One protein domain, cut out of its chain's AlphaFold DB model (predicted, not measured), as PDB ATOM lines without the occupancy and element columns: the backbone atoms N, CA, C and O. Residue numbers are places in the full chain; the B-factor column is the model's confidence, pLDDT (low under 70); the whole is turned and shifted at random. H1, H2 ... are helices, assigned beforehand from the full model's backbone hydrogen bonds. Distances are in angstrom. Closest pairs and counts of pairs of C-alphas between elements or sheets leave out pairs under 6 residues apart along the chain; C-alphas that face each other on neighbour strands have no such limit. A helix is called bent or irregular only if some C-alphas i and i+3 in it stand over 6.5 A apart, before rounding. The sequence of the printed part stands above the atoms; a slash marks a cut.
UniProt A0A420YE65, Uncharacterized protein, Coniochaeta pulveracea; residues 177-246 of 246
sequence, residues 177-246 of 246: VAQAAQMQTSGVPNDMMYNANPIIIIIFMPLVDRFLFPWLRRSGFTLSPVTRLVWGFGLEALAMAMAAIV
ATOM      1  N   VAL A 177      -9.716 -39.607  -5.922       79.50
ATOM      2  CA  VAL A 177      -9.797 -39.992  -4.502       79.50
ATOM      3  C   VAL A 177     -11.256 -40.006  -4.040       79.50
ATOM      4  O   VAL A 177     -11.691 -40.958  -3.395       79.50
ATOM      5  N   ALA A 178     -12.034 -38.981  -4.405       81.06
ATOM      6  CA  ALA A 178     -13.461 -38.921  -4.097       81.06
ATOM      7  C   ALA A 178     -14.260 -40.035  -4.799       81.06
ATOM      8  O   ALA A 178     -15.152 -40.622  -4.188       81.06
ATOM      9  N   GLN A 179     -13.917 -40.359  -6.049       82.62
ATOM     10  CA  GLN A 179     -14.489 -41.483  -6.794       82.62
ATOM     11  C   GLN A 179     -14.159 -42.815  -6.107       82.62
ATOM     12  O   GLN A 179     -15.065 -43.600  -5.840       82.62
ATOM     13  N   ALA A 180     -12.897 -43.034  -5.715       80.12
ATOM     14  CA  ALA A 180     -12.470 -44.236  -4.997       80.12
ATOM     15  C   ALA A 180     -13.231 -44.446  -3.679       80.12
ATOM     16  O   ALA A 180     -13.574 -45.580  -3.349       80.12
ATOM     17  N   ALA A 181     -13.573 -43.365  -2.970       76.19
ATOM     18  CA  ALA A 181     -14.348 -43.434  -1.732       76.19
ATOM     19  C   ALA A 181     -15.777 -43.982  -1.916       76.19
ATOM     20  O   ALA A 181     -16.373 -44.447  -0.946       76.19
ATOM     21  N   GLN A 182     -16.330 -43.929  -3.132       81.62
ATOM     22  CA  GLN A 182     -17.646 -44.489  -3.466       81.62
ATOM     23  C   GLN A 182     -17.560 -45.899  -4.076       81.62
ATOM     24  O   GLN A 182     -18.586 -46.551  -4.267       81.62
ATOM     25  N   MET A 183     -16.352 -46.388  -4.373       80.69
ATOM     26  CA  MET A 183     -16.119 -47.722  -4.925       80.69
ATOM     27  C   MET A 183     -15.960 -48.766  -3.810       80.69
ATOM     28  O   MET A 183     -15.664 -48.453  -2.659       80.69
ATOM     29  N   GLN A 184     -16.132 -50.046  -4.147       75.12
ATOM     30  CA  GLN A 184     -15.815 -51.133  -3.219       75.12
ATOM     31  C   GLN A 184     -14.296 -51.260  -3.081       75.12
ATOM     32  O   GLN A 184     -13.624 -51.795  -3.959       75.12
ATOM     33  N   THR A 185     -13.748 -50.764  -1.976       68.25
ATOM     34  CA  THR A 185     -12.295 -50.702  -1.763       68.25
ATOM     35  C   THR A 185     -11.688 -51.977  -1.180       68.25
ATOM     36  O   THR A 185     -10.470 -52.066  -1.076       68.25
ATOM     37  N   SER A 186     -12.492 -52.978  -0.793       66.94
ATOM     38  CA  SER A 186     -12.033 -54.272  -0.241       66.94
ATOM     39  C   SER A 186     -10.925 -54.165   0.829       66.94
ATOM     40  O   SER A 186     -10.090 -55.058   0.952       66.94
ATOM     41  N   GLY A 187     -10.914 -53.077   1.613       64.69
ATOM     42  CA  GLY A 187      -9.917 -52.811   2.660       64.69
ATOM     43  C   GLY A 187      -8.679 -52.015   2.221       64.69
ATOM     44  O   GLY A 187      -7.816 -51.743   3.052       64.69
ATOM     45  N   VAL A 188      -8.580 -51.608   0.953       70.19
ATOM     46  CA  VAL A 188      -7.515 -50.732   0.445       70.19
ATOM     47  C   VAL A 188      -7.848 -49.266   0.773       70.19
ATOM     48  O   VAL A 188      -8.922 -48.794   0.405       70.19
ATOM     49  N   PRO A 189      -6.955 -48.511   1.438       67.38
ATOM     50  CA  PRO A 189      -7.192 -47.095   1.719       67.38
ATOM     51  C   PRO A 189      -7.326 -46.265   0.435       67.38
ATOM     52  O   PRO A 189      -6.578 -46.482  -0.518       67.38
ATOM     53  N   ASN A 190      -8.197 -45.250   0.435       67.06
ATOM     54  CA  ASN A 190      -8.348 -44.312  -0.695       67.06
ATOM     55  C   ASN A 190      -7.031 -43.585  -1.032       67.06
ATOM     56  O   ASN A 190      -6.740 -43.283  -2.187       67.06
ATOM     57  N   ASP A 191      -6.187 -43.406  -0.018       67.44
ATOM     58  CA  ASP A 191      -4.836 -42.854  -0.105       67.44
ATOM     59  C   ASP A 191      -3.871 -43.698  -0.951       67.44
ATOM     60  O   ASP A 191      -2.799 -43.243  -1.361       67.44
ATOM     61  N   MET A 192      -4.236 -44.940  -1.265       71.06
ATOM     62  CA  MET A 192      -3.497 -45.744  -2.229       71.06
ATOM     63  C   MET A 192      -3.492 -45.089  -3.615       71.06
ATOM     64  O   MET A 192      -2.542 -45.290  -4.363       71.06
ATOM     65  N   MET A 193      -4.486 -44.263  -3.958       74.62
ATOM     66  CA  MET A 193      -4.601 -43.694  -5.303       74.62
ATOM     67  C   MET A 193      -3.442 -42.749  -5.653       74.62
ATOM     68  O   MET A 193      -2.906 -42.813  -6.759       74.62
ATOM     69  N   TYR A 194      -2.973 -41.934  -4.701       74.00
ATOM     70  CA  TYR A 194      -1.796 -41.088  -4.925       74.00
ATOM     71  C   TYR A 194      -0.476 -41.871  -4.778       74.00
ATOM     72  O   TYR A 194       0.500 -41.565  -5.465       74.00
ATOM     73  N   ASN A 195      -0.441 -42.915  -3.937       79.44
ATOM     74  CA  ASN A 195       0.722 -43.803  -3.785       79.44
ATOM     75  C   ASN A 195       0.878 -44.796  -4.951       79.44
ATOM     76  O   ASN A 195       1.971 -45.315  -5.178       79.44
ATOM     77  N   ALA A 196      -0.169 -45.029  -5.744       81.50
ATOM     78  CA  ALA A 196      -0.113 -45.883  -6.923       81.50
ATOM     79  C   ALA A 196       0.872 -45.340  -7.967       81.50
ATOM     80  O   ALA A 196       1.597 -46.113  -8.586       81.50
ATOM     81  N   ASN A 197       0.967 -44.014  -8.120       83.62
ATOM     82  CA  ASN A 197       1.885 -43.390  -9.070       83.62
ATOM     83  C   ASN A 197       3.367 -43.759  -8.817       83.62
ATOM     84  O   ASN A 197       3.992 -44.306  -9.728       83.62
ATOM     85  N   PRO A 198       3.955 -43.541  -7.620       85.19
ATOM     86  CA  PRO A 198       5.329 -43.970  -7.361       85.19
ATOM     87  C   PRO A 198       5.517 -45.492  -7.453       85.19
ATOM     88  O   PRO A 198       6.554 -45.928  -7.950       85.19
ATOM     89  N   ILE A 199       4.528 -46.308  -7.062       86.75
ATOM     90  CA  ILE A 199       4.585 -47.777  -7.209       86.75
ATOM     91  C   ILE A 199       4.698 -48.171  -8.687       86.75
ATOM     92  O   ILE A 199       5.593 -48.930  -9.065       86.75
ATOM     93  N   ILE A 200       3.821 -47.626  -9.534       87.56
ATOM     94  CA  ILE A 200       3.825 -47.867 -10.979       87.56
ATOM     95  C   ILE A 200       5.164 -47.427 -11.567       87.56
ATOM     96  O   ILE A 200       5.760 -48.186 -12.325       87.56
ATOM     97  N   ILE A 201       5.691 -46.260 -11.187       87.00
ATOM     98  CA  ILE A 201       6.989 -45.789 -11.684       87.00
ATOM     99  C   ILE A 201       8.122 -46.740 -11.275       87.00
ATOM    100  O   ILE A 201       8.938 -47.090 -12.123       87.00
ATOM    101  N   ILE A 202       8.167 -47.213 -10.025       87.75
ATOM    102  CA  ILE A 202       9.197 -48.156  -9.547       87.75
ATOM    103  C   ILE A 202       9.188 -49.462 -10.351       87.75
ATOM    104  O   ILE A 202      10.255 -50.009 -10.634       87.75
ATOM    105  N   ILE A 203       8.005 -49.952 -10.728       87.44
ATOM    106  CA  ILE A 203       7.838 -51.194 -11.493       87.44
ATOM    107  C   ILE A 203       8.127 -50.972 -12.986       87.44
ATOM    108  O   ILE A 203       8.857 -51.746 -13.604       87.44
ATOM    109  N   PHE A 204       7.572 -49.914 -13.582       86.88
ATOM    110  CA  PHE A 204       7.640 -49.676 -15.024       86.88
ATOM    111  C   PHE A 204       8.941 -49.017 -15.477       86.88
ATOM    112  O   PHE A 204       9.374 -49.293 -16.590       86.88
ATOM    113  N   MET A 205       9.601 -48.193 -14.661       84.88
ATOM    114  CA  MET A 205      10.879 -47.566 -15.025       84.88
ATOM    115  C   MET A 205      11.941 -48.594 -15.460       84.88
ATOM    116  O   MET A 205      12.428 -48.484 -16.586       84.88
ATOM    117  N   PRO A 206      12.265 -49.645 -14.673       82.06
ATOM    118  CA  PRO A 206      13.230 -50.649 -15.114       82.06
ATOM    119  C   PRO A 206      12.723 -51.459 -16.314       82.06
ATOM    120  O   PRO A 206      13.527 -51.869 -17.151       82.06
ATOM    121  N   LEU A 207      11.407 -51.675 -16.430       86.31
ATOM    122  CA  LEU A 207      10.815 -52.362 -17.577       86.31
ATOM    123  C   LEU A 207      11.030 -51.557 -18.869       86.31
ATOM    124  O   LEU A 207      11.464 -52.092 -19.889       86.31
ATOM    125  N   VAL A 208      10.773 -50.255 -18.816       83.94
ATOM    126  CA  VAL A 208      10.904 -49.354 -19.957       83.94
ATOM    127  C   VAL A 208      12.373 -49.184 -20.348       83.94
ATOM    128  O   VAL A 208      12.719 -49.366 -21.517       83.94
ATOM    129  N   ASP A 209      13.253 -48.925 -19.382       79.06
ATOM    130  CA  ASP A 209      14.665 -48.640 -19.651       79.06
ATOM    131  C   ASP A 209      15.454 -49.875 -20.090       79.06
ATOM    132  O   ASP A 209      16.288 -49.798 -20.996       79.06
ATOM    133  N   ARG A 210      15.199 -51.033 -19.471       80.94
ATOM    134  CA  ARG A 210      15.970 -52.255 -19.730       80.94
ATOM    135  C   ARG A 210      15.377 -53.125 -20.832       80.94
ATOM    136  O   ARG A 210      16.129 -53.869 -21.462       80.94
ATOM    137  N   PHE A 211      14.069 -53.040 -21.079       83.50
ATOM    138  CA  PHE A 211      13.396 -53.888 -22.064       83.50
ATOM    139  C   PHE A 211      12.794 -53.082 -23.211       83.50
ATOM    140  O   PHE A 211      13.188 -53.307 -24.354       83.50
ATOM    141  N   LEU A 212      11.899 -52.127 -22.936       84.06
ATOM    142  CA  LEU A 212      11.149 -51.438 -23.993       84.06
ATOM    143  C   LEU A 212      12.055 -50.616 -24.916       84.06
ATOM    144  O   LEU A 212      12.003 -50.791 -26.133       84.06
ATOM    145  N   PHE A 213      12.904 -49.740 -24.372       82.19
ATOM    146  CA  PHE A 213      13.772 -48.900 -25.200       82.19
ATOM    147  C   PHE A 213      14.812 -49.710 -25.984       82.19
ATOM    148  O   PHE A 213      14.957 -49.447 -27.181       82.19
ATOM    149  N   PRO A 214      15.516 -50.703 -25.403       82.31
ATOM    150  CA  PRO A 214      16.418 -51.553 -26.173       82.31
ATOM    151  C   PRO A 214      15.698 -52.368 -27.246       82.31
ATOM    152  O   PRO A 214      16.214 -52.485 -28.355       82.31
ATOM    153  N   TRP A 215      14.509 -52.902 -26.949       84.56
ATOM    154  CA  TRP A 215      13.698 -53.625 -27.928       84.56
ATOM    155  C   TRP A 215      13.310 -52.721 -29.097       84.56
ATOM    156  O   TRP A 215      13.551 -53.063 -30.249       84.56
ATOM    157  N   LEU A 216      12.816 -51.520 -28.812       83.50
ATOM    158  CA  LEU A 216      12.382 -50.590 -29.844       83.50
ATOM    159  C   LEU A 216      13.544 -50.072 -30.704       83.50
ATOM    160  O   LEU A 216      13.402 -49.946 -31.920       83.50
ATOM    161  N   ARG A 217      14.721 -49.866 -30.092       82.12
ATOM    162  CA  ARG A 217      15.970 -49.563 -30.811       82.12
ATOM    163  C   ARG A 217      16.382 -50.712 -31.737       82.12
ATOM    164  O   ARG A 217      16.799 -50.444 -32.859       82.12
ATOM    165  N   ARG A 218      16.252 -51.974 -31.302       83.00
ATOM    166  CA  ARG A 218      16.526 -53.153 -32.150       83.00
ATOM    167  C   ARG A 218      15.536 -53.277 -33.307       83.00
ATOM    168  O   ARG A 218      15.932 -53.701 -34.383       83.00
ATOM    169  N   SER A 219      14.289 -52.863 -33.107       83.06
ATOM    170  CA  SER A 219      13.244 -52.851 -34.139       83.06
ATOM    171  C   SER A 219      13.369 -51.696 -35.147       83.06
ATOM    172  O   SER A 219      12.489 -51.527 -35.982       83.06
ATOM    173  N   GLY A 220      14.427 -50.877 -35.075       80.81
ATOM    174  CA  GLY A 220      14.678 -49.771 -36.010       80.81
ATOM    175  C   GLY A 220      13.873 -48.493 -35.742       80.81
ATOM    176  O   GLY A 220      14.041 -47.505 -36.455       80.81
ATOM    177  N   PHE A 221      13.041 -48.462 -34.697       77.50
ATOM    178  CA  PHE A 221      12.260 -47.283 -34.330       77.50
ATOM    179  C   PHE A 221      13.043 -46.396 -33.359       77.50
ATOM    180  O   PHE A 221      13.222 -46.707 -32.178       77.50
ATOM    181  N   THR A 222      13.491 -45.238 -33.841       74.06
ATOM    182  CA  THR A 222      14.107 -44.215 -32.992       74.06
ATOM    183  C   THR A 222      13.022 -43.330 -32.380       74.06
ATOM    184  O   THR A 222      12.413 -42.487 -33.033       74.06
ATOM    185  N   LEU A 223      12.746 -43.516 -31.085       75.38
ATOM    186  CA  LEU A 223      11.833 -42.625 -30.365       75.38
ATOM    187  C   LEU A 223      12.485 -41.266 -30.132       75.38
ATOM    188  O   LEU A 223      13.225 -41.097 -29.155       75.38
ATOM    189  N   SER A 224      12.150 -40.300 -30.988       80.06
ATOM    190  CA  SER A 224      12.468 -38.896 -30.743       80.06
ATOM    191  C   SER A 224      11.804 -38.411 -29.440       80.06
ATOM    192  O   SER A 224      10.739 -38.920 -29.066       80.06
ATOM    193  N   PRO A 225      12.380 -37.415 -28.745       77.38
ATOM    194  CA  PRO A 225      11.762 -36.831 -27.553       77.38
ATOM    195  C   PRO A 225      10.325 -36.344 -27.796       77.38
ATOM    196  O   PRO A 225       9.452 -36.556 -26.958       77.38
ATOM    197  N   VAL A 226      10.057 -35.770 -28.975       80.44
ATOM    198  CA  VAL A 226       8.719 -35.297 -29.366       80.44
ATOM    199  C   VAL A 226       7.747 -36.467 -29.520       80.44
ATOM    200  O   VAL A 226       6.630 -36.411 -29.017       80.44
ATOM    201  N   THR A 227       8.173 -37.565 -30.147       82.81
ATOM    202  CA  THR A 227       7.336 -38.763 -30.309       82.81
ATOM    203  C   THR A 227       6.959 -39.366 -28.956       82.81
ATOM    204  O   THR A 227       5.804 -39.723 -28.747       82.81
ATOM    205  N   ARG A 228       7.901 -39.434 -28.004       83.31
ATOM    206  CA  ARG A 228       7.629 -39.912 -26.634       83.31
ATOM    207  C   ARG A 228       6.593 -39.047 -25.929       83.31
ATOM    208  O   ARG A 228       5.710 -39.574 -25.262       83.31
ATOM    209  N   LEU A 229       6.704 -37.733 -26.104       82.81
ATOM    210  CA  LEU A 229       5.767 -36.776 -25.543       82.81
ATOM    211  C   LEU A 229       4.351 -37.018 -26.089       82.81
ATOM    212  O   LEU A 229       3.422 -37.163 -25.303       82.81
ATOM    213  N   VAL A 230       4.197 -37.150 -27.412       85.06
ATOM    214  CA  VAL A 230       2.900 -37.414 -28.067       85.06
ATOM    215  C   VAL A 230       2.262 -38.716 -27.575       85.06
ATOM    216  O   VAL A 230       1.082 -38.719 -27.233       85.06
ATOM    217  N   TRP A 231       3.030 -39.806 -27.477       87.38
ATOM    218  CA  TRP A 231       2.520 -41.067 -26.925       87.38
ATOM    219  C   TRP A 231       2.078 -40.928 -25.468       87.38
ATOM    220  O   TRP A 231       1.021 -41.437 -25.104       87.38
ATOM    221  N   GLY A 232       2.845 -40.202 -24.650       86.88
ATOM    222  CA  GLY A 232       2.470 -39.906 -23.266       86.88
ATOM    223  C   GLY A 232       1.152 -39.136 -23.170       86.88
ATOM    224  O   GLY A 232       0.276 -39.521 -22.403       86.88
ATOM    225  N   PHE A 233       0.972 -38.105 -24.000       86.00
ATOM    226  CA  PHE A 233      -0.286 -37.358 -24.089       86.00
ATOM    227  C   PHE A 233      -1.471 -38.236 -24.505       86.00
ATOM    228  O   PHE A 233      -2.555 -38.108 -23.938       86.00
ATOM    229  N   GLY A 234      -1.274 -39.136 -25.472       89.00
ATOM    230  CA  GLY A 234      -2.315 -40.066 -25.910       89.00
ATOM    231  C   GLY A 234      -2.745 -41.038 -24.809       89.00
ATOM    232  O   GLY A 234      -3.939 -41.258 -24.617       89.00
ATOM    233  N   LEU A 235      -1.786 -41.581 -24.053       89.50
ATOM    234  CA  LEU A 235      -2.068 -42.469 -22.921       89.50
ATOM    235  C   LEU A 235      -2.792 -41.742 -21.782       89.50
ATOM    236  O   LEU A 235      -3.738 -42.291 -21.226       89.50
ATOM    237  N   GLU A 236      -2.397 -40.504 -21.472       88.06
ATOM    238  CA  GLU A 236      -3.078 -39.676 -20.468       88.06
ATOM    239  C   GLU A 236      -4.538 -39.408 -20.868       88.06
ATOM    240  O   GLU A 236      -5.451 -39.563 -20.059       88.06
ATOM    241  N   ALA A 237      -4.779 -39.067 -22.139       88.81
ATOM    242  CA  ALA A 237      -6.127 -38.839 -22.654       88.81
ATOM    243  C   ALA A 237      -7.002 -40.100 -22.553       88.81
ATOM    244  O   ALA A 237      -8.157 -40.015 -22.136       88.81
ATOM    245  N   LEU A 238      -6.447 -41.273 -22.877       90.56
ATOM    246  CA  LEU A 238      -7.144 -42.551 -22.730       90.56
ATOM    247  C   LEU A 238      -7.439 -42.873 -21.259       90.56
ATOM    248  O   LEU A 238      -8.540 -43.321 -20.943       90.56
ATOM    249  N   ALA A 239      -6.493 -42.613 -20.354       88.56
ATOM    250  CA  ALA A 239      -6.685 -42.813 -18.920       88.56
ATOM    251  C   ALA A 239      -7.816 -41.930 -18.370       88.56
ATOM    252  O   ALA A 239      -8.645 -42.405 -17.596       88.56
ATOM    253  N   MET A 240      -7.903 -40.672 -18.811       89.44
ATOM    254  CA  MET A 240      -8.993 -39.767 -18.423       89.44
ATOM    255  C   MET A 240     -10.339 -40.162 -19.023       89.44
ATOM    256  O   MET A 240     -11.350 -40.080 -18.330       89.44
ATOM    257  N   ALA A 241     -10.364 -40.647 -20.266       90.12
ATOM    258  CA  ALA A 241     -11.581 -41.194 -20.858       90.12
ATOM    259  C   ALA A 241     -12.095 -42.406 -20.063       90.12
ATOM    260  O   ALA A 241     -13.280 -42.478 -19.759       90.12
ATOM    261  N   MET A 242     -11.199 -43.316 -19.667       88.50
ATOM    262  CA  MET A 242     -11.545 -44.458 -18.817       88.50
ATOM    263  C   MET A 242     -12.070 -44.017 -17.448       88.50
ATOM    264  O   MET A 242     -13.097 -44.519 -17.006       88.50
ATOM    265  N   ALA A 243     -11.414 -43.051 -16.800       85.62
ATOM    266  CA  ALA A 243     -11.838 -42.545 -15.496       85.62
ATOM    267  C   ALA A 243     -13.216 -41.861 -15.519       85.62
ATOM    268  O   ALA A 243     -13.899 -41.860 -14.504       85.62
ATOM    269  N   ALA A 244     -13.620 -41.286 -16.656       85.44
ATOM    270  CA  ALA A 244     -14.932 -40.660 -16.821       85.44
ATOM    271  C   ALA A 244     -16.077 -41.665 -17.047       85.44
ATOM    272  O   ALA A 244     -17.239 -41.301 -16.883       85.44
ATOM    273  N   ILE A 245     -15.764 -42.892 -17.477       84.69
ATOM    274  CA  ILE A 245     -16.756 -43.956 -17.707       84.69
ATOM    275  C   ILE A 245     -17.081 -44.700 -16.404       84.69
ATOM    276  O   ILE A 245     -18.206 -45.171 -16.242       84.69
ATOM    277  N   VAL A 246     -16.084 -44.843 -15.528       73.31
ATOM    278  CA  VAL A 246     -16.179 -45.521 -14.223       73.31
ATOM    279  C   VAL A 246     -16.882 -44.633 -13.201       73.31
ATOM    280  O   VAL A 246     -17.636 -45.191 -12.379       73.31
TER     281      VAL A 246
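This is residues 177 to 246 of the 246 residues of an uncharacterized protein of Coniochaeta pulveracea (UniProt A0A420YE65). Two long helices, H2 and H3, make a loose, open frame: H2 runs out along one side with a kink on its way, the chain turns at residues 219 to 224, and H3 runs back along the other side without touching H2. The short helix H1 lies at the open end of this frame, near the first residues of H2, and the long link of residues 181 to 191 loops between the two. The printed part has 70 residues with three named helices, H1, H2 and H3 in that order along the chain, and no named strand; its class is all helix. The whole is loose, with a radius of gyration of the C-alphas of 16.1 A, and only just elongated, with spans of 46 by 23 by 15 A.

H1, residues 177 to 180, is close to H2, residues 192 to 218, but not clearly touching it. Their closest C-alphas, those of Val 177 and Met 193, are 6.4 A apart, while their centres are 24.8 A apart. H2 has a kink of 47 degrees near residue 207. It is irregular, but only just: C-alphas 210 and 213 are 6.8 A apart. H3, residues 225 to 245, is apart from H2, though it follows it in the chain, and it is apart from H1 too. Residues 195 to 203, 205 to 211 and 214 to 220, of which 214 to 218 belong to H2, stand free. Residues 224 to 242, of which 225 to 242 belong to H3, stand free as well. In H3 every O i to N i+4 pair is within hydrogen-bond range; in H2 17 of 23 are, and H1 is too short for such a pair.

H1, with 4 residues, begins at C-alpha 177, at (-9.797, -39.992, -4.502). H2, with 27 residues, is the longest helix; it measures 36.8 A from C-alpha 192, at (-3.497, -45.744, -2.229), to C-alpha 218. H3, with 21 residues, measures 31.0 A from its first to its last C-alpha and ends at C-alpha 245, at (-16.756, -43.956, -17.707).

The two C-alphas farthest apart are those of Gln 182 and Gly 220, at 46.2 A, while those of the first and last printed residues, Val 177 and Val 246, are 12.9 A apart. The printed part has no cut, and Val 246 is the chain's last residue. The link from H1 to H2, 11 residues, is long; the link from H2 to H3, 6 residues, is short. The mean pLDDT of the printed part is 81.4, and residues 185 to 187 and 189 to 191, in the long link, are under 70.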